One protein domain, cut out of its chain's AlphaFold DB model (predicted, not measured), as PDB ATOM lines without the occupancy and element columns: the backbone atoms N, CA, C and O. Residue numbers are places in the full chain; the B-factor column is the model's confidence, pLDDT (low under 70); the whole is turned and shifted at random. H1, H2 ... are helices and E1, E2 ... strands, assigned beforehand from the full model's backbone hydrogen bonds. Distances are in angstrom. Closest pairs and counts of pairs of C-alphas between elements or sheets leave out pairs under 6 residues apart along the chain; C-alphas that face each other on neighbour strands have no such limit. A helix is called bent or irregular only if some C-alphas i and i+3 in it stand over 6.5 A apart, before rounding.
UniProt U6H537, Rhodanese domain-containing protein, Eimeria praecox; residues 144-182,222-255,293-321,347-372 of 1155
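What this domain is: This is residues 144 to 182, 222 to 255, 293 to 321 and 347 to 372 of the 1155 residues of the protein "Rhodanese domain-containing protein" of Eimeria praecox (UniProt U6H537). A strongly twisted six-stranded sheet is built along the long strand E1, with E2 on one side of it and E5 and E6 on the other, then E3 and the short E4 beyond E6. Two longer helices, H3 and H4, pack on the sheet and meet at their ends in a corner, while the short H1 and H2 graze it just after E1 and E2 end. The printed part has 128 residues, in the order E1 H1 E2 H2 H3 E3 E4 H4 E5 E6; the sheet is branched and mixed. The class is mixed, helices holding 43 residues and strands 41. The whole is compact, with a radius of gyration of the C-alphas of 15.4 A and spans of 49 by 33 by 29 A.

How they stand to each other: E1, residues 144 to 154, has staggered pairing. It is antiparallel to E2, residues 171 to 176, with N 150 and O 173 at 2.9 A. It is parallel to E5, residues 348 to 352, where N 147 and O 350 are 2.9 A apart, and to E6, residues 359 to 366, where N 362 and O 151 are 2.8 A apart. E3, residues 246 to 253, is antiparallel to E6, with N 251 and O 361 at 2.8 A, and to E4, residues 293 to 295, with N 250 and O 294 at 2.8 A. H3, residues 222 to 234, is on the sheet at a height of 5.5 A over the sheet; its closest C-alphas to E1 are Val 230 and Val 152, 6.5 A apart. H4, residues 299 to 318, is on the sheet at a height of 8.9 A. H3 and H4 touch only at their ends, about perpendicular at 78 degrees, with the closest C-alphas those of Leu 223 and Glu 299, 5.7 A apart. H2, residues 177 to 180, touches H4, closest at C-alphas Leu 180 and Arg 307, 5.6 A apart. H1, residues 156 to 161, only grazes the sheet, its closest C-alphas to E6 being Thr 158 and Gln 365, 5.6 A apart. In H1 and H3 every O i to N i+4 pair is within hydrogen-bond range, in H4 14 of 16, and H2 is too short for one.

Where its parts are: E1 begins at C-alpha 144 (79.213, 31.780, 25.562) and measures 31.2 A. H4 measures 26.4 A; it has a kink of 38 degrees near residue 312 and is irregular, only just, with C-alphas 309 and 312 at 6.9 A. E6 measures 22.3 A and ends at C-alpha 366 (56.321, 41.726, 52.522); E3 measures 21.8 A and H3 18.0 A.

The domain as a whole: The C-alphas of Gly 242 and Pro 321 are farthest apart, 50.8 A. Three cuts leave gaps between C-alphas: 182 to 222, 16.6 A; 255 to 293, 16.7 A; 321 to 347, 25.7 A. H3 to E3 is a long link. Mean pLDDT of the printed part is 75.7; 38 residues are under 70, among them 160 to 170 and 238 to 244.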
ATOM      1  N   VAL A 144      78.964  30.707  24.593       65.19
ATOM      2  CA  VAL A 144      79.213  31.780  25.562       65.19
ATOM      3  C   VAL A 144      77.900  32.439  25.971       65.19
ATOM      4  O   VAL A 144      77.149  32.909  25.121       65.19
ATOM      5  N   ILE A 145      77.659  32.547  27.279       71.88
ATOM      6  CA  ILE A 145      76.559  33.350  27.829       71.88
ATOM      7  C   ILE A 145      77.159  34.577  28.514       71.88
ATOM      8  O   ILE A 145      77.864  34.462  29.519       71.88
ATOM      9  N   GLU A 146      76.871  35.764  27.986       79.94
ATOM     10  CA  GLU A 146      77.238  37.020  28.639       79.94
ATOM     11  C   GLU A 146      76.266  37.328  29.785       79.94
ATOM     12  O   GLU A 146      75.045  37.311  29.600       79.94
ATOM     13  N   VAL A 147      76.806  37.601  30.976       82.88
ATOM     14  CA  VAL A 147      76.026  37.790  32.209       82.88
ATOM     15  C   VAL A 147      76.497  38.993  33.027       82.88
ATOM     16  O   VAL A 147      77.673  39.367  33.014       82.88
ATOM     17  N   VAL A 148      75.585  39.564  33.814       84.25
ATOM     18  CA  VAL A 148      75.863  40.646  34.776       84.25
ATOM     19  C   VAL A 148      75.442  40.204  36.186       84.25
ATOM     20  O   VAL A 148      74.360  39.632  36.338       84.25
ATOM     21  N   PRO A 149      76.261  40.424  37.234       86.12
ATOM     22  CA  PRO A 149      75.910  40.039  38.597       86.12
ATOM     23  C   PRO A 149      74.971  41.067  39.246       86.12
ATOM     24  O   PRO A 149      75.257  42.267  39.257       86.12
ATOM     25  N   VAL A 150      73.889  40.582  39.855       88.62
ATOM     26  CA  VAL A 150      72.900  41.371  40.607       88.62
ATOM     27  C   VAL A 150      72.961  40.956  42.077       88.62
ATOM     28  O   VAL A 150      72.943  39.764  42.380       88.62
ATOM     29  N   GLU A 151      73.067  41.911  43.004       89.38
ATOM     30  CA  GLU A 151      73.097  41.612  44.446       89.38
ATOM     31  C   GLU A 151      71.683  41.285  44.965       89.38
ATOM     32  O   GLU A 151      70.723  41.909  44.520       89.38
ATOM     33  N   VAL A 152      71.524  40.342  45.903       90.69
ATOM     34  CA  VAL A 152      70.207  39.926  46.428       90.69
ATOM     35  C   VAL A 152      70.126  39.847  47.957       90.69
ATOM     36  O   VAL A 152      71.114  39.521  48.631       90.69
ATOM     37  N   GLY A 153      68.934  40.124  48.504       88.88
ATOM     38  CA  GLY A 153      68.683  40.245  49.947       88.88
ATOM     39  C   GLY A 153      67.215  40.121  50.394       88.88
ATOM     40  O   GLY A 153      66.348  39.640  49.671       88.88
ATOM     41  N   ILE A 154      66.937  40.554  51.627       85.88
ATOM     42  CA  ILE A 154      65.583  40.710  52.190       85.88
ATOM     43  C   ILE A 154      65.488  42.149  52.703       85.88
ATOM     44  O   ILE A 154      66.378  42.581  53.448       85.88
ATOM     45  N   ALA A 155      64.428  42.865  52.330       83.62
ATOM     46  CA  ALA A 155      64.238  44.281  52.620       83.62
ATOM     47  C   ALA A 155      64.342  44.567  54.128       83.62
ATOM     48  O   ALA A 155      63.840  43.806  54.965       83.62
ATOM     49  N   GLN A 156      65.011  45.665  54.503       76.12
ATOM     50  CA  GLN A 156      65.339  45.945  55.908       76.12
ATOM     51  C   GLN A 156      64.086  46.035  56.791       76.12
ATOM     52  O   GLN A 156      64.102  45.585  57.936       76.12
ATOM     53  N   GLU A 157      63.003  46.585  56.256       71.44
ATOM     54  CA  GLU A 157      61.718  46.753  56.929       71.44
ATOM     55  C   GLU A 157      61.055  45.394  57.182       71.44
ATOM     56  O   GLU A 157      60.723  45.065  58.318       71.44
ATOM     57  N   THR A 158      60.972  44.545  56.152       74.69
ATOM     58  CA  THR A 158      60.493  43.159  56.249       74.69
ATOM     59  C   THR A 158      61.297  42.351  57.260       74.69
ATOM     60  O   THR A 158      60.735  41.601  58.054       74.69
ATOM     61  N   ARG A 159      62.614  42.569  57.332       73.81
ATOM     62  CA  ARG A 159      63.450  41.966  58.375       73.81
ATOM     63  C   ARG A 159      63.137  42.470  59.786       73.81
ATOM     64  O   ARG A 159      63.293  41.688  60.723       73.81
ATOM     65  N   ARG A 160      62.691  43.721  59.963       66.25
ATOM     66  CA  ARG A 160      62.191  44.235  61.255       66.25
ATOM     67  C   ARG A 160      60.841  43.591  61.596       66.25
ATOM     68  O   ARG A 160      60.715  43.027  62.680       66.25
ATOM     69  N   ALA A 161      59.893  43.581  60.657       62.62
ATOM     70  CA  ALA A 161      58.563  42.976  60.813       62.62
ATOM     71  C   ALA A 161      58.623  41.477  61.167       62.62
ATOM     72  O   ALA A 161      57.898  40.999  62.039       62.62
ATOM     73  N   LEU A 162      59.541  40.728  60.553       66.44
ATOM     74  CA  LEU A 162      59.733  39.294  60.796       66.44
ATOM     75  C   LEU A 162      60.712  38.977  61.948       66.44
ATOM     76  O   LEU A 162      60.944  37.807  62.241       66.44
ATOM     77  N   GLY A 163      61.299  39.979  62.615       60.34
ATOM     78  CA  GLY A 163      62.242  39.765  63.728       60.34
ATOM     79  C   GLY A 163      63.569  39.098  63.325       60.34
ATOM     80  O   GLY A 163      64.196  38.399  64.124       60.34
ATOM     81  N   LEU A 164      64.020  39.287  62.082       68.56
ATOM     82  CA  LEU A 164      65.185  38.614  61.492       68.56
ATOM     83  C   LEU A 164      66.507  39.310  61.873       68.56
ATOM     84  O   LEU A 164      67.223  39.847  61.023       68.56
ATOM     85  N   PHE A 165      66.840  39.292  63.168       52.75
ATOM     86  CA  PHE A 165      67.949  40.054  63.768       52.75
ATOM     87  C   PHE A 165      69.378  39.571  63.431       52.75
ATOM     88  O   PHE A 165      70.337  40.276  63.737       52.75
ATOM     89  N   ARG A 166      69.572  38.398  62.807       50.31
ATOM     90  CA  ARG A 166      70.917  37.917  62.412       50.31
ATOM     91  C   ARG A 166      71.393  38.588  61.119       50.31
ATOM     92  O   ARG A 166      70.596  38.820  60.218       50.31
ATOM     93  N   GLY A 167      72.686  38.910  61.022       50.59
ATOM     94  CA  GLY A 167      73.263  39.614  59.870       50.59
ATOM     95  C   GLY A 167      73.020  38.893  58.537       50.59
ATOM     96  O   GLY A 167      73.277  37.697  58.419       50.59
ATOM     97  N   SER A 168      72.529  39.620  57.532       53.72
ATOM     98  CA  SER A 168      72.302  39.085  56.188       53.72
ATOM     99  C   SER A 168      73.614  39.016  55.413       53.72
ATOM    100  O   SER A 168      74.221  40.055  55.139       53.72
ATOM    101  N   GLN A 169      74.013  37.820  54.985       59.41
ATOM    102  CA  GLN A 169      74.961  37.703  53.881       59.41
ATOM    103  C   GLN A 169      74.275  38.224  52.613       59.41
ATOM    104  O   GLN A 169      73.312  37.617  52.152       59.41
ATOM    105  N   LYS A 170      74.767  39.340  52.067       66.44
ATOM    106  CA  LYS A 170      74.453  39.775  50.698       66.44
ATOM    107  C   LYS A 170      74.924  38.685  49.734       66.44
ATOM    108  O   LYS A 170      76.028  38.161  49.902       66.44
ATOM    109  N   ARG A 171      74.094  38.313  48.764       86.06
ATOM    110  CA  ARG A 171      74.390  37.249  47.785       86.06
ATOM    111  C   ARG A 171      74.238  37.779  46.368       86.06
ATOM    112  O   ARG A 171      73.916  38.947  46.205       86.06
ATOM    113  N   HIS A 172      74.506  36.956  45.358       87.12
ATOM    114  CA  HIS A 172      74.384  37.368  43.962       87.12
ATOM    115  C   HIS A 172      73.646  36.323  43.128       87.12
ATOM    116  O   HIS A 172      73.843  35.123  43.325       87.12
ATOM    117  N   ILE A 173      72.847  36.810  42.183       89.56
ATOM    118  CA  ILE A 173      72.357  36.069  41.016       89.56
ATOM    119  C   ILE A 173      73.026  36.646  39.761       89.56
ATOM    120  O   ILE A 173      73.587  37.744  39.800       89.56
ATOM    121  N   PHE A 174      72.989  35.916  38.653       87.81
ATOM    122  CA  PHE A 174      73.640  36.298  37.400       87.81
ATOM    123  C   PHE A 174      72.597  36.379  36.288       87.81
ATOM    124  O   PHE A 174      71.888  35.411  36.024       87.81
ATOM    125  N   LEU A 175      72.486  37.547  35.662       85.44
ATOM    126  CA  LEU A 175      71.457  37.863  34.677       85.44
ATOM    127  C   LEU A 175      72.034  37.789  33.251       85.44
ATOM    128  O   LEU A 175      72.941  38.570  32.951       85.44
ATOM    129  N   PRO A 176      71.537  36.896  32.375       84.44
ATOM    130  CA  PRO A 176      71.906  36.864  30.958       84.44
ATOM    131  C   PRO A 176      71.523  38.139  30.197       84.44
ATOM    132  O   PRO A 176      70.406  38.639  30.333       84.44
ATOM    133  N   LEU A 177      72.418  38.632  29.333       75.94
ATOM    134  CA  LEU A 177      72.165  39.838  28.528       75.94
ATOM    135  C   LEU A 177      71.021  39.679  27.516       75.94
ATOM    136  O   LEU A 177      70.371  40.668  27.193       75.94
ATOM    137  N   CYS A 178      70.736  38.464  27.040       69.19
ATOM    138  CA  CYS A 178      69.643  38.217  26.093       69.19
ATOM    139  C   CYS A 178      68.262  38.621  26.644       69.19
ATOM    140  O   CYS A 178      67.409  39.068  25.881       69.19
ATOM    141  N   LEU A 179      68.067  38.572  27.967       69.69
ATOM    142  CA  LEU A 179      66.839  39.033  28.628       69.69
ATOM    143  C   LEU A 179      66.656  40.561  28.513       69.69
ATOM    144  O   LEU A 179      65.536  41.067  28.551       69.69
ATOM    145  N   LEU A 180      67.742  41.314  28.305       66.44
ATOM    146  CA  LEU A 180      67.704  42.769  28.140       66.44
ATOM    147  C   LEU A 180      67.272  43.205  26.727       66.44
ATOM    148  O   LEU A 180      66.942  44.373  26.549       66.44
ATOM    149  N   GLY A 181      67.146  42.286  25.764       55.69
ATOM    150  CA  GLY A 181      66.620  42.557  24.418       55.69
ATOM    151  C   GLY A 181      67.623  43.184  23.429       55.69
ATOM    152  O   GLY A 181      68.771  43.460  23.788       55.69
ATOM    153  N   PRO A 182      67.217  43.379  22.159       50.62
ATOM    154  CA  PRO A 182      68.090  43.892  21.103       50.62
ATOM    155  C   PRO A 182      68.386  45.392  21.266       50.62
ATOM    156  O   PRO A 182      67.488  46.200  21.499       50.62
ATOM    157  N   LEU A 222      59.877  35.598  33.526       79.00
ATOM    158  CA  LEU A 222      61.089  36.248  34.012       79.00
ATOM    159  C   LEU A 222      60.965  36.556  35.506       79.00
ATOM    160  O   LEU A 222      61.913  36.326  36.255       79.00
ATOM    161  N   LEU A 223      59.797  37.032  35.941       81.06
ATOM    162  CA  LEU A 223      59.537  37.368  37.336       81.06
ATOM    163  C   LEU A 223      59.594  36.131  38.249       81.06
ATOM    164  O   LEU A 223      60.246  36.169  39.291       81.06
ATOM    165  N   GLU A 224      59.007  35.008  37.833       81.88
ATOM    166  CA  GLU A 224      59.070  33.740  38.571       81.88
ATOM    167  C   GLU A 224      60.475  33.110  38.533       81.88
ATOM    168  O   GLU A 224      60.972  32.578  39.529       81.88
ATOM    169  N   SER A 225      61.178  33.247  37.409       83.56
ATOM    170  CA  SER A 225      62.576  32.835  37.251       83.56
ATOM    171  C   SER A 225      63.513  33.647  38.155       83.56
ATOM    172  O   SER A 225      64.438  33.090  38.756       83.56
ATOM    173  N   LEU A 226      63.258  34.951  38.314       85.38
ATOM    174  CA  LEU A 226      63.927  35.821  39.285       85.38
ATOM    175  C   LEU A 226      63.561  35.430  40.723       85.38
ATOM    176  O   LEU A 226      64.457  35.336  41.563       85.38
ATOM    177  N   ARG A 227      62.285  35.138  41.011       86.69
ATOM    178  CA  ARG A 227      61.796  34.713  42.336       86.69
ATOM    179  C   ARG A 227      62.524  33.453  42.795       86.69
ATOM    180  O   ARG A 227      63.185  33.469  43.836       86.69
ATOM    181  N   LYS A 228      62.516  32.404  41.971       85.19
ATOM    182  CA  LYS A 228      63.242  31.151  42.222       85.19
ATOM    183  C   LYS A 228      64.745  31.374  42.375       85.19
ATOM    184  O   LYS A 228      65.326  30.882  43.342       85.19
ATOM    185  N   ALA A 229      65.375  32.180  41.515       86.06
ATOM    186  CA  ALA A 229      66.794  32.524  41.647       86.06
ATOM    187  C   ALA A 229      67.120  33.234  42.980       86.06
ATOM    188  O   ALA A 229      68.110  32.888  43.629       86.06
ATOM    189  N   VAL A 230      66.283  34.174  43.433       88.06
ATOM    190  CA  VAL A 230      66.453  34.898  44.708       88.06
ATOM    191  C   VAL A 230      66.297  33.963  45.913       88.06
ATOM    192  O   VAL A 230      67.180  33.941  46.773       88.06
ATOM    193  N   PHE A 231      65.247  33.134  45.971       86.19
ATOM    194  CA  PHE A 231      65.062  32.153  47.055       86.19
ATOM    195  C   PHE A 231      66.214  31.130  47.109       86.19
ATOM    196  O   PHE A 231      66.798  30.908  48.178       86.19
ATOM    197  N   LYS A 232      66.603  30.575  45.950       85.50
ATOM    198  CA  LYS A 232      67.714  29.615  45.781       85.50
ATOM    199  C   LYS A 232      69.049  30.215  46.229       85.50
ATOM    200  O   LYS A 232      69.777  29.589  47.002       85.50
ATOM    201  N   ALA A 233      69.343  31.457  45.836       84.88
ATOM    202  CA  ALA A 233      70.532  32.177  46.286       84.88
ATOM    203  C   ALA A 233      70.527  32.394  47.809       84.88
ATOM    204  O   ALA A 233      71.509  32.060  48.482       84.88
ATOM    205  N   LEU A 234      69.428  32.907  48.371       85.06
ATOM    206  CA  LEU A 234      69.285  33.218  49.800       85.06
ATOM    207  C   LEU A 234      69.189  31.980  50.715       85.06
ATOM    208  O   LEU A 234      69.269  32.135  51.934       85.06
ATOM    209  N   LYS A 235      69.084  30.765  50.153       83.62
ATOM    210  CA  LYS A 235      68.840  29.496  50.870       83.62
ATOM    211  C   LYS A 235      67.544  29.516  51.695       83.62
ATOM    212  O   LYS A 235      67.504  29.011  52.817       83.62
ATOM    213  N   LEU A 236      66.491  30.108  51.135       79.81
ATOM    214  CA  LEU A 236      65.151  30.125  51.724       79.81
ATOM    215  C   LEU A 236      64.293  29.008  51.120       79.81
ATOM    216  O   LEU A 236      64.444  28.670  49.949       79.81
ATOM    217  N   LYS A 237      63.370  28.459  51.917       75.56
ATOM    218  CA  LYS A 237      62.249  27.662  51.402       75.56
ATOM    219  C   LYS A 237      61.153  28.590  50.890       75.56
ATOM    220  O   LYS A 237      61.019  29.701  51.391       75.56
ATOM    221  N   GLU A 238      60.318  28.106  49.980       62.84
ATOM    222  CA  GLU A 238      59.134  28.839  49.511       62.84
ATOM    223  C   GLU A 238      58.161  29.148  50.676       62.84
ATOM    224  O   GLU A 238      57.602  30.239  50.737       62.84
ATOM    225  N   ASP A 239      58.076  28.278  51.697       63.38
ATOM    226  CA  ASP A 239      57.268  28.492  52.914       63.38
ATOM    227  C   ASP A 239      57.871  29.470  53.951       63.38
ATOM    228  O   ASP A 239      57.352  29.570  55.065       63.38
ATOM    229  N   PHE A 240      58.956  30.189  53.630       66.56
ATOM    230  CA  PHE A 240      59.780  30.929  54.605       66.56
ATOM    231  C   PHE A 240      58.999  31.885  55.524       66.56
ATOM    232  O   PHE A 240      59.260  31.915  56.728       66.56
ATOM    233  N   CYS A 241      58.016  32.619  54.994       63.88
ATOM    234  CA  CYS A 241      57.160  33.521  55.780       63.88
ATOM    235  C   CYS A 241      55.834  32.883  56.235       63.88
ATOM    236  O   CYS A 241      54.923  33.576  56.679       63.88
ATOM    237  N   GLY A 242      55.707  31.556  56.142       60.09
ATOM    238  CA  GLY A 242      54.560  30.800  56.644       60.09
ATOM    239  C   GLY A 242      53.247  31.044  55.903       60.09
ATOM    240  O   GLY A 242      52.198  30.887  56.519       60.09
ATOM    241  N   GLY A 243      53.297  31.446  54.632       63.97
ATOM    242  CA  GLY A 243      52.120  31.807  53.834       63.97
ATOM    243  C   GLY A 243      51.780  33.301  53.826       63.97
ATOM    244  O   GLY A 243      50.824  33.684  53.164       63.97
ATOM    245  N   LEU A 244      52.550  34.160  54.511       68.44
ATOM    246  CA  LEU A 244      52.506  35.600  54.227       68.44
ATOM    247  C   LEU A 244      53.048  35.860  52.808       68.44
ATOM    248  O   LEU A 244      54.079  35.269  52.456       68.44
ATOM    249  N   PRO A 245      52.405  36.741  52.026       71.31
ATOM    250  CA  PRO A 245      52.804  37.029  50.658       71.31
ATOM    251  C   PRO A 245      54.101  37.852  50.639       71.31
ATOM    252  O   PRO A 245      54.490  38.503  51.617       71.31
ATOM    253  N   LEU A 246      54.823  37.738  49.528       80.00
ATOM    254  CA  LEU A 246      56.152  38.307  49.344       80.00
ATOM    255  C   LEU A 246      56.306  38.774  47.901       80.00
ATOM    256  O   LEU A 246      56.243  37.952  46.980       80.00
ATOM    257  N   GLN A 247      56.651  40.044  47.737       85.50
ATOM    258  CA  GLN A 247      57.013  40.646  46.461       85.50
ATOM    259  C   GLN A 247      58.538  40.713  46.289       85.50
ATOM    260  O   GLN A 247      59.306  40.703  47.262       85.50
ATOM    261  N   LEU A 248      58.986  40.785  45.035       89.94
ATOM    262  CA  LEU A 248      60.355  41.180  44.704       89.94
ATOM    263  C   LEU A 248      60.409  42.700  44.565       89.94
ATOM    264  O   LEU A 248      59.535  43.286  43.931       89.94
ATOM    265  N   VAL A 249      61.455  43.325  45.103       88.56
ATOM    266  CA  VAL A 249      61.721  44.755  44.901       88.56
ATOM    267  C   VAL A 249      63.153  45.007  44.447       88.56
ATOM    268  O   VAL A 249      64.108  44.477  45.015       88.56
ATOM    269  N   ALA A 250      63.313  45.844  43.432       89.25
ATOM    270  CA  ALA A 250      64.587  46.397  43.008       89.25
ATOM    271  C   ALA A 250      65.023  47.556  43.922       89.25
ATOM    272  O   ALA A 250      64.209  48.333  44.409       89.25
ATOM    273  N   GLN A 251      66.330  47.711  44.128       87.94
ATOM    274  CA  GLN A 251      66.924  48.856  44.816       87.94
ATOM    275  C   GLN A 251      68.178  49.311  44.071       87.94
ATOM    276  O   GLN A 251      69.154  48.558  43.972       87.94
ATOM    277  N   VAL A 252      68.170  50.551  43.576       83.38
ATOM    278  CA  VAL A 252      69.307  51.169  42.878       83.38
ATOM    279  C   VAL A 252      70.080  52.057  43.853       83.38
ATOM    280  O   VAL A 252      69.575  53.055  44.354       83.38
ATOM    281  N   SER A 253      71.327  51.689  44.135       76.94
ATOM    282  CA  SER A 253      72.202  52.378  45.092       76.94
ATOM    283  C   SER A 253      73.286  53.208  44.396       76.94
ATOM    284  O   SER A 253      73.825  52.805  43.366       76.94
ATOM    285  N   ALA A 254      73.622  54.373  44.954       68.00
ATOM    286  CA  ALA A 254      74.596  55.297  44.367       68.00
ATOM    287  C   ALA A 254      76.029  54.707  44.290       68.00
ATOM    288  O   ALA A 254      76.422  53.917  45.158       68.00
ATOM    289  N   PRO A 255      76.848  55.098  43.289       59.00
ATOM    290  CA  PRO A 255      78.243  54.668  43.195       59.00
ATOM    291  C   PRO A 255      79.056  55.132  44.413       59.00
ATOM    292  O   PRO A 255      79.033  56.304  44.784       59.00
ATOM    293  N   LEU A 293      62.899  51.614  47.110       77.31
ATOM    294  CA  LEU A 293      62.565  50.232  46.763       77.31
ATOM    295  C   LEU A 293      61.462  50.257  45.704       77.31
ATOM    296  O   LEU A 293      60.356  50.707  45.983       77.31
ATOM    297  N   LEU A 294      61.778  49.779  44.505       82.50
ATOM    298  CA  LEU A 294      60.868  49.700  43.367       82.50
ATOM    299  C   LEU A 294      60.239  48.299  43.327       82.50
ATOM    300  O   LEU A 294      60.998  47.332  43.220       82.50
ATOM    301  N   PRO A 295      58.907  48.152  43.409       83.56
ATOM    302  CA  PRO A 295      58.236  46.886  43.135       83.56
ATOM    303  C   PRO A 295      58.610  46.300  41.769       83.56
ATOM    304  O   PRO A 295      59.004  47.021  40.853       83.56
ATOM    305  N   LEU A 296      58.535  44.974  41.665       85.69
ATOM    306  CA  LEU A 296      58.615  44.230  40.410       85.69
ATOM    307  C   LEU A 296      57.308  43.439  40.274       85.69
ATOM    308  O   LEU A 296      57.265  42.247  40.580       85.69
ATOM    309  N   GLU A 297      56.229  44.124  39.905       77.31
ATOM    310  CA  GLU A 297      54.859  43.580  39.919       77.31
ATOM    311  C   GLU A 297      54.523  42.802  38.634       77.31
ATOM    312  O   GLU A 297      53.636  41.952  38.627       77.31
ATOM    313  N   SER A 298      55.257  43.055  37.545       81.12
ATOM    314  CA  SER A 298      55.025  42.478  36.210       81.12
ATOM    315  C   SER A 298      56.325  42.097  35.488       81.12
ATOM    316  O   SER A 298      57.421  42.523  35.869       81.12
ATOM    317  N   GLU A 299      56.221  41.303  34.415       78.56
ATOM    318  CA  GLU A 299      57.370  41.005  33.547       78.56
ATOM    319  C   GLU A 299      57.872  42.259  32.830       78.56
ATOM    320  O   GLU A 299      59.079  42.482  32.737       78.56
ATOM    321  N   GLU A 300      56.954  43.102  32.363       77.94
ATOM    322  CA  GLU A 300      57.225  44.357  31.670       77.94
ATOM    323  C   GLU A 300      57.984  45.329  32.567       77.94
ATOM    324  O   GLU A 300      58.894  46.010  32.100       77.94
ATOM    325  N   GLU A 301      57.634  45.393  33.851       79.06
ATOM    326  CA  GLU A 301      58.334  46.205  34.842       79.06
ATOM    327  C   GLU A 301      59.708  45.635  35.187       79.06
ATOM    328  O   GLU A 301      60.694  46.369  35.122       79.06
ATOM    329  N   ALA A 302      59.813  44.326  35.435       81.50
ATOM    330  CA  ALA A 302      61.105  43.675  35.637       81.50
ATOM    331  C   ALA A 302      62.046  43.905  34.442       81.50
ATOM    332  O   ALA A 302      63.196  44.309  34.626       81.50
ATOM    333  N   LEU A 303      61.556  43.741  33.211       80.69
ATOM    334  CA  LEU A 303      62.297  44.057  31.990       80.69
ATOM    335  C   LEU A 303      62.663  45.542  31.899       80.69
ATOM    336  O   LEU A 303      63.802  45.855  31.557       80.69
ATOM    337  N   ARG A 304      61.734  46.456  32.208       80.44
ATOM    338  CA  ARG A 304      61.950  47.912  32.170       80.44
ATOM    339  C   ARG A 304      63.050  48.332  33.142       80.44
ATOM    340  O   ARG A 304      64.057  48.875  32.698       80.44
ATOM    341  N   THR A 305      62.929  47.996  34.426       82.69
ATOM    342  CA  THR A 305      63.918  48.334  35.464       82.69
ATOM    343  C   THR A 305      65.300  47.757  35.149       82.69
ATOM    344  O   THR A 305      66.315  48.430  35.340       82.69
ATOM    345  N   LEU A 306      65.365  46.531  34.617       83.50
ATOM    346  CA  LEU A 306      66.626  45.909  34.202       83.50
ATOM    347  C   LEU A 306      67.246  46.601  32.974       83.50
ATOM    348  O   LEU A 306      68.456  46.844  32.961       83.50
ATOM    349  N   ARG A 307      66.441  46.955  31.964       82.62
ATOM    350  CA  ARG A 307      66.888  47.648  30.739       82.62
ATOM    351  C   ARG A 307      67.332  49.082  31.005       82.62
ATOM    352  O   ARG A 307      68.405  49.467  30.548       82.62
ATOM    353  N   GLU A 308      66.559  49.851  31.766       81.62
ATOM    354  CA  GLU A 308      66.879  51.238  32.126       81.62
ATOM    355  C   GLU A 308      68.164  51.328  32.957       81.62
ATOM    356  O   GLU A 308      68.987  52.215  32.731       81.62
ATOM    357  N   HIS A 309      68.386  50.377  33.873       83.94
ATOM    358  CA  HIS A 309      69.599  50.347  34.687       83.94
ATOM    359  C   HIS A 309      70.840  49.899  33.899       83.94
ATOM    360  O   HIS A 309      71.877  50.565  33.940       83.94
ATOM    361  N   TYR A 310      70.766  48.764  33.193       83.12
ATOM    362  CA  TYR A 310      71.946  48.184  32.541       83.12
ATOM    363  C   TYR A 310      72.217  48.736  31.139       83.12
ATOM    364  O   TYR A 310      73.370  48.728  30.715       83.12
ATOM    365  N   GLY A 311      71.219  49.266  30.432       79.38
ATOM    366  CA  GLY A 311      71.365  49.758  29.060       79.38
ATOM    367  C   GLY A 311      72.420  50.855  28.891       79.38
ATOM    368  O   GLY A 311      73.356  50.658  28.115       79.38
ATOM    369  N   PRO A 312      72.367  51.968  29.647       78.31
ATOM    370  CA  PRO A 312      73.394  53.009  29.584       78.31
ATOM    371  C   PRO A 312      74.796  52.490  29.936       78.31
ATOM    372  O   PRO A 312      75.781  52.900  29.324       78.31
ATOM    373  N   LEU A 313      74.891  51.546  30.883       77.56
ATOM    374  CA  LEU A 313      76.153  50.916  31.281       77.56
ATOM    375  C   LEU A 313      76.715  49.995  30.186       77.56
ATOM    376  O   LEU A 313      77.930  49.951  30.002       77.56
ATOM    377  N   LEU A 314      75.852  49.297  29.441       78.31
ATOM    378  CA  LEU A 314      76.218  48.452  28.300       78.31
ATOM    379  C   LEU A 314      76.621  49.287  27.079       78.31
ATOM    380  O   LEU A 314      77.620  48.971  26.435       78.31
ATOM    381  N   THR A 315      75.932  50.396  26.801       76.00
ATOM    382  CA  THR A 315      76.347  51.359  25.767       76.00
ATOM    383  C   THR A 315      77.718  51.951  26.098       76.00
ATOM    384  O   THR A 315      78.626  51.885  25.273       76.00
ATOM    385  N   GLN A 316      77.931  52.426  27.333       73.44
ATOM    386  CA  GLN A 316      79.254  52.883  27.782       73.44
ATOM    387  C   GLN A 316      80.314  51.776  27.702       73.44
ATOM    388  O   GLN A 316      81.447  52.046  27.315       73.44
ATOM    389  N   TYR A 317      79.969  50.531  28.043       75.38
ATOM    390  CA  TYR A 317      80.875  49.385  27.935       75.38
ATOM    391  C   TYR A 317      81.316  49.130  26.482       75.38
ATOM    392  O   TYR A 317      82.504  48.910  26.250       75.38
ATOM    393  N   ARG A 318      80.392  49.222  25.514       70.69
ATOM    394  CA  ARG A 318      80.661  49.084  24.067       70.69
ATOM    395  C   ARG A 318      81.513  50.225  23.499       70.69
ATOM    396  O   ARG A 318      82.320  49.985  22.611       70.69
ATOM    397  N   CYS A 319      81.381  51.445  24.021       66.94
ATOM    398  CA  CYS A 319      82.186  52.600  23.602       66.94
ATOM    399  C   CYS A 319      83.640  52.585  24.116       66.94
ATOM    400  O   CYS A 319      84.365  53.555  23.897       66.94
ATOM    401  N   LEU A 320      84.076  51.546  24.837       64.44
ATOM    402  CA  LEU A 320      85.371  51.521  25.518       64.44
ATOM    403  C   LEU A 320      86.271  50.391  24.985       64.44
ATOM    404  O   LEU A 320      85.823  49.245  24.897       64.44
ATOM    405  N   PRO A 321      87.550  50.679  24.665       57.50
ATOM    406  CA  PRO A 321      88.412  49.759  23.928       57.50
ATOM    407  C   PRO A 321      88.583  48.419  24.647       57.50
ATOM    408  O   PRO A 321      88.729  48.347  25.872       57.50
ATOM    409  N   ALA A 347      78.357  25.383  29.332       60.34
ATOM    410  CA  ALA A 347      78.180  26.775  28.929       60.34
ATOM    411  C   ALA A 347      79.213  27.662  29.639       60.34
ATOM    412  O   ALA A 347      79.315  27.658  30.870       60.34
ATOM    413  N   THR A 348      79.978  28.436  28.869       69.62
ATOM    414  CA  THR A 348      81.014  29.310  29.432       69.62
ATOM    415  C   THR A 348      80.411  30.678  29.728       69.62
ATOM    416  O   THR A 348      79.877  31.343  28.840       69.62
ATOM    417  N   LEU A 349      80.485  31.116  30.984       74.50
ATOM    418  CA  LEU A 349      79.911  32.385  31.420       74.50
ATOM    419  C   LEU A 349      80.934  33.510  31.266       74.50
ATOM    420  O   LEU A 349      82.013  33.464  31.861       74.50
ATOM    421  N   ARG A 350      80.572  34.557  30.523       79.06
ATOM    422  CA  ARG A 350      81.347  35.798  30.423       79.06
ATOM    423  C   ARG A 350      80.706  36.862  31.308       79.06
ATOM    424  O   ARG A 350      79.734  37.509  30.925       79.06
ATOM    425  N   ILE A 351      81.243  37.046  32.508       81.62
ATOM    426  CA  ILE A 351      80.791  38.078  33.445       81.62
ATOM    427  C   ILE A 351      81.332  39.433  32.986       81.62
ATOM    428  O   ILE A 351      82.550  39.634  32.963       81.62
ATOM    429  N   LEU A 352      80.452  40.387  32.681       81.19
ATOM    430  CA  LEU A 352      80.870  41.746  32.327       81.19
ATOM    431  C   LEU A 352      81.155  42.596  33.577       81.19
ATOM    432  O   LEU A 352      80.295  42.804  34.436       81.19
ATOM    433  N   ARG A 353      82.371  43.148  33.656       78.69
ATOM    434  CA  ARG A 353      82.774  44.197  34.607       78.69
ATOM    435  C   ARG A 353      82.346  45.552  34.025       78.69
ATOM    436  O   ARG A 353      83.135  46.248  33.382       78.69
ATOM    437  N   LEU A 354      81.069  45.893  34.205       76.62
ATOM    438  CA  LEU A 354      80.485  47.156  33.737       76.62
ATOM    439  C   LEU A 354      81.171  48.398  34.365       76.62
ATOM    440  O   LEU A 354      81.796  48.281  35.424       76.62
ATOM    441  N   PRO A 355      81.061  49.592  33.740       70.31
ATOM    442  CA  PRO A 355      81.608  50.842  34.279       70.31
ATOM    443  C   PRO A 355      81.130  51.166  35.706       70.31
ATOM    444  O   PRO A 355      80.107  50.660  36.169       70.31
ATOM    445  N   ARG A 356      81.855  52.046  36.417       68.31
ATOM    446  CA  ARG A 356      81.512  52.482  37.788       68.31
ATOM    447  C   ARG A 356      80.254  53.369  37.812       68.31
ATOM    448  O   ARG A 356      80.354  54.584  37.950       68.31
ATOM    449  N   GLY A 357      79.086  52.748  37.703       64.44
ATOM    450  CA  GLY A 357      77.773  53.375  37.850       64.44
ATOM    451  C   GLY A 357      77.088  53.071  39.191       64.44
ATOM    452  O   GLY A 357      77.706  52.487  40.092       64.44
ATOM    453  N   PRO A 358      75.807  53.456  39.339       71.62
ATOM    454  CA  PRO A 358      74.963  52.964  40.425       71.62
ATOM    455  C   PRO A 358      74.826  51.433  40.367       71.62
ATOM    456  O   PRO A 358      75.064  50.820  39.329       71.62
ATOM    457  N   LYS A 359      74.428  50.805  41.477       80.75
ATOM    458  CA  LYS A 359      74.249  49.350  41.583       80.75
ATOM    459  C   LYS A 359      72.810  48.964  41.888       80.75
ATOM    460  O   LYS A 359      72.315  49.296  42.967       80.75
ATOM    461  N   LEU A 360      72.202  48.196  40.991       87.00
ATOM    462  CA  LEU A 360      70.972  47.453  41.243       87.00
ATOM    463  C   LEU A 360      71.197  46.283  42.219       87.00
ATOM    464  O   LEU A 360      72.224  45.598  42.191       87.00
ATOM    465  N   SER A 361      70.195  46.040  43.055       89.88
ATOM    466  CA  SER A 361      70.035  44.856  43.899       89.88
ATOM    467  C   SER A 361      68.554  44.465  43.973       89.88
ATOM    468  O   SER A 361      67.709  45.326  43.746       89.88
ATOM    469  N   ILE A 362      68.227  43.201  44.262       91.31
ATOM    470  CA  ILE A 362      66.842  42.696  44.333       91.31
ATOM    471  C   ILE A 362      66.580  42.062  45.705       91.31
ATOM    472  O   ILE A 362      67.326  41.193  46.159       91.31
ATOM    473  N   HIS A 363      65.508  42.472  46.376       90.12
ATOM    474  CA  HIS A 363      65.175  42.046  47.735       90.12
ATOM    475  C   HIS A 363      63.783  41.426  47.807       90.12
ATOM    476  O   HIS A 363      62.889  41.807  47.061       90.12
ATOM    477  N   LEU A 364      63.584  40.510  48.754       88.19
ATOM    478  CA  LEU A 364      62.244  40.083  49.167       88.19
ATOM    479  C   LEU A 364      61.652  41.101  50.150       88.19
ATOM    480  O   LEU A 364      62.286  41.403  51.169       88.19
ATOM    481  N   GLN A 365      60.445  41.591  49.876       85.88
ATOM    482  CA  GLN A 365      59.655  42.440  50.777       85.88
ATOM    483  C   GLN A 365      58.304  41.768  51.064       85.88
ATOM    484  O   GLN A 365      57.815  40.982  50.259       85.88
ATOM    485  N   LEU A 366      57.718  42.056  52.227       76.88
ATOM    486  CA  LEU A 366      56.321  41.726  52.522       76.88
ATOM    487  C   LEU A 366      55.386  42.500  51.593       76.88
ATOM    488  O   LEU A 366      55.717  43.595  51.144       76.88
ATOM    489  N   GLU A 367      54.228  41.904  51.363       72.19
ATOM    490  CA  GLU A 367      53.171  42.402  50.498       72.19
ATOM    491  C   GLU A 367      51.884  42.559  51.351       72.19
ATOM    492  O   GLU A 367      51.553  41.649  52.118       72.19
ATOM    493  N   PRO A 368      51.193  43.713  51.322       64.88
ATOM    494  CA  PRO A 368      51.659  44.982  50.763       64.88
ATOM    495  C   PRO A 368      52.954  45.491  51.444       64.88
ATOM    496  O   PRO A 368      53.254  45.104  52.583       64.88
ATOM    497  N   PRO A 369      53.725  46.369  50.771       60.19
ATOM    498  CA  PRO A 369      54.926  46.976  51.333       60.19
ATOM    499  C   PRO A 369      54.630  47.763  52.615       60.19
ATOM    500  O   PRO A 369      53.517  48.224  52.873       60.19
ATOM    501  N   LEU A 370      55.653  47.907  53.455       52.38
ATOM    502  CA  LEU A 370      55.478  48.423  54.808       52.38
ATOM    503  C   LEU A 370      55.458  49.965  54.798       52.38
ATOM    504  O   LEU A 370      56.327  50.567  54.171       52.38
ATOM    505  N   PRO A 371      54.513  50.630  55.496       45.88
ATOM    506  CA  PRO A 371      54.433  52.087  55.491       45.88
ATOM    507  C   PRO A 371      55.682  52.695  56.142       45.88
ATOM    508  O   PRO A 371      55.968  52.453  57.317       45.88
ATOM    509  N   SER A 372      56.412  53.508  55.381       37.81
ATOM    510  CA  SER A 372      57.756  54.020  55.694       37.81
ATOM    511  C   SER A 372      57.797  55.160  56.731       37.81
ATOM    512  O   SER A 372      58.774  55.904  56.824       37.81
TER     513      SER A 372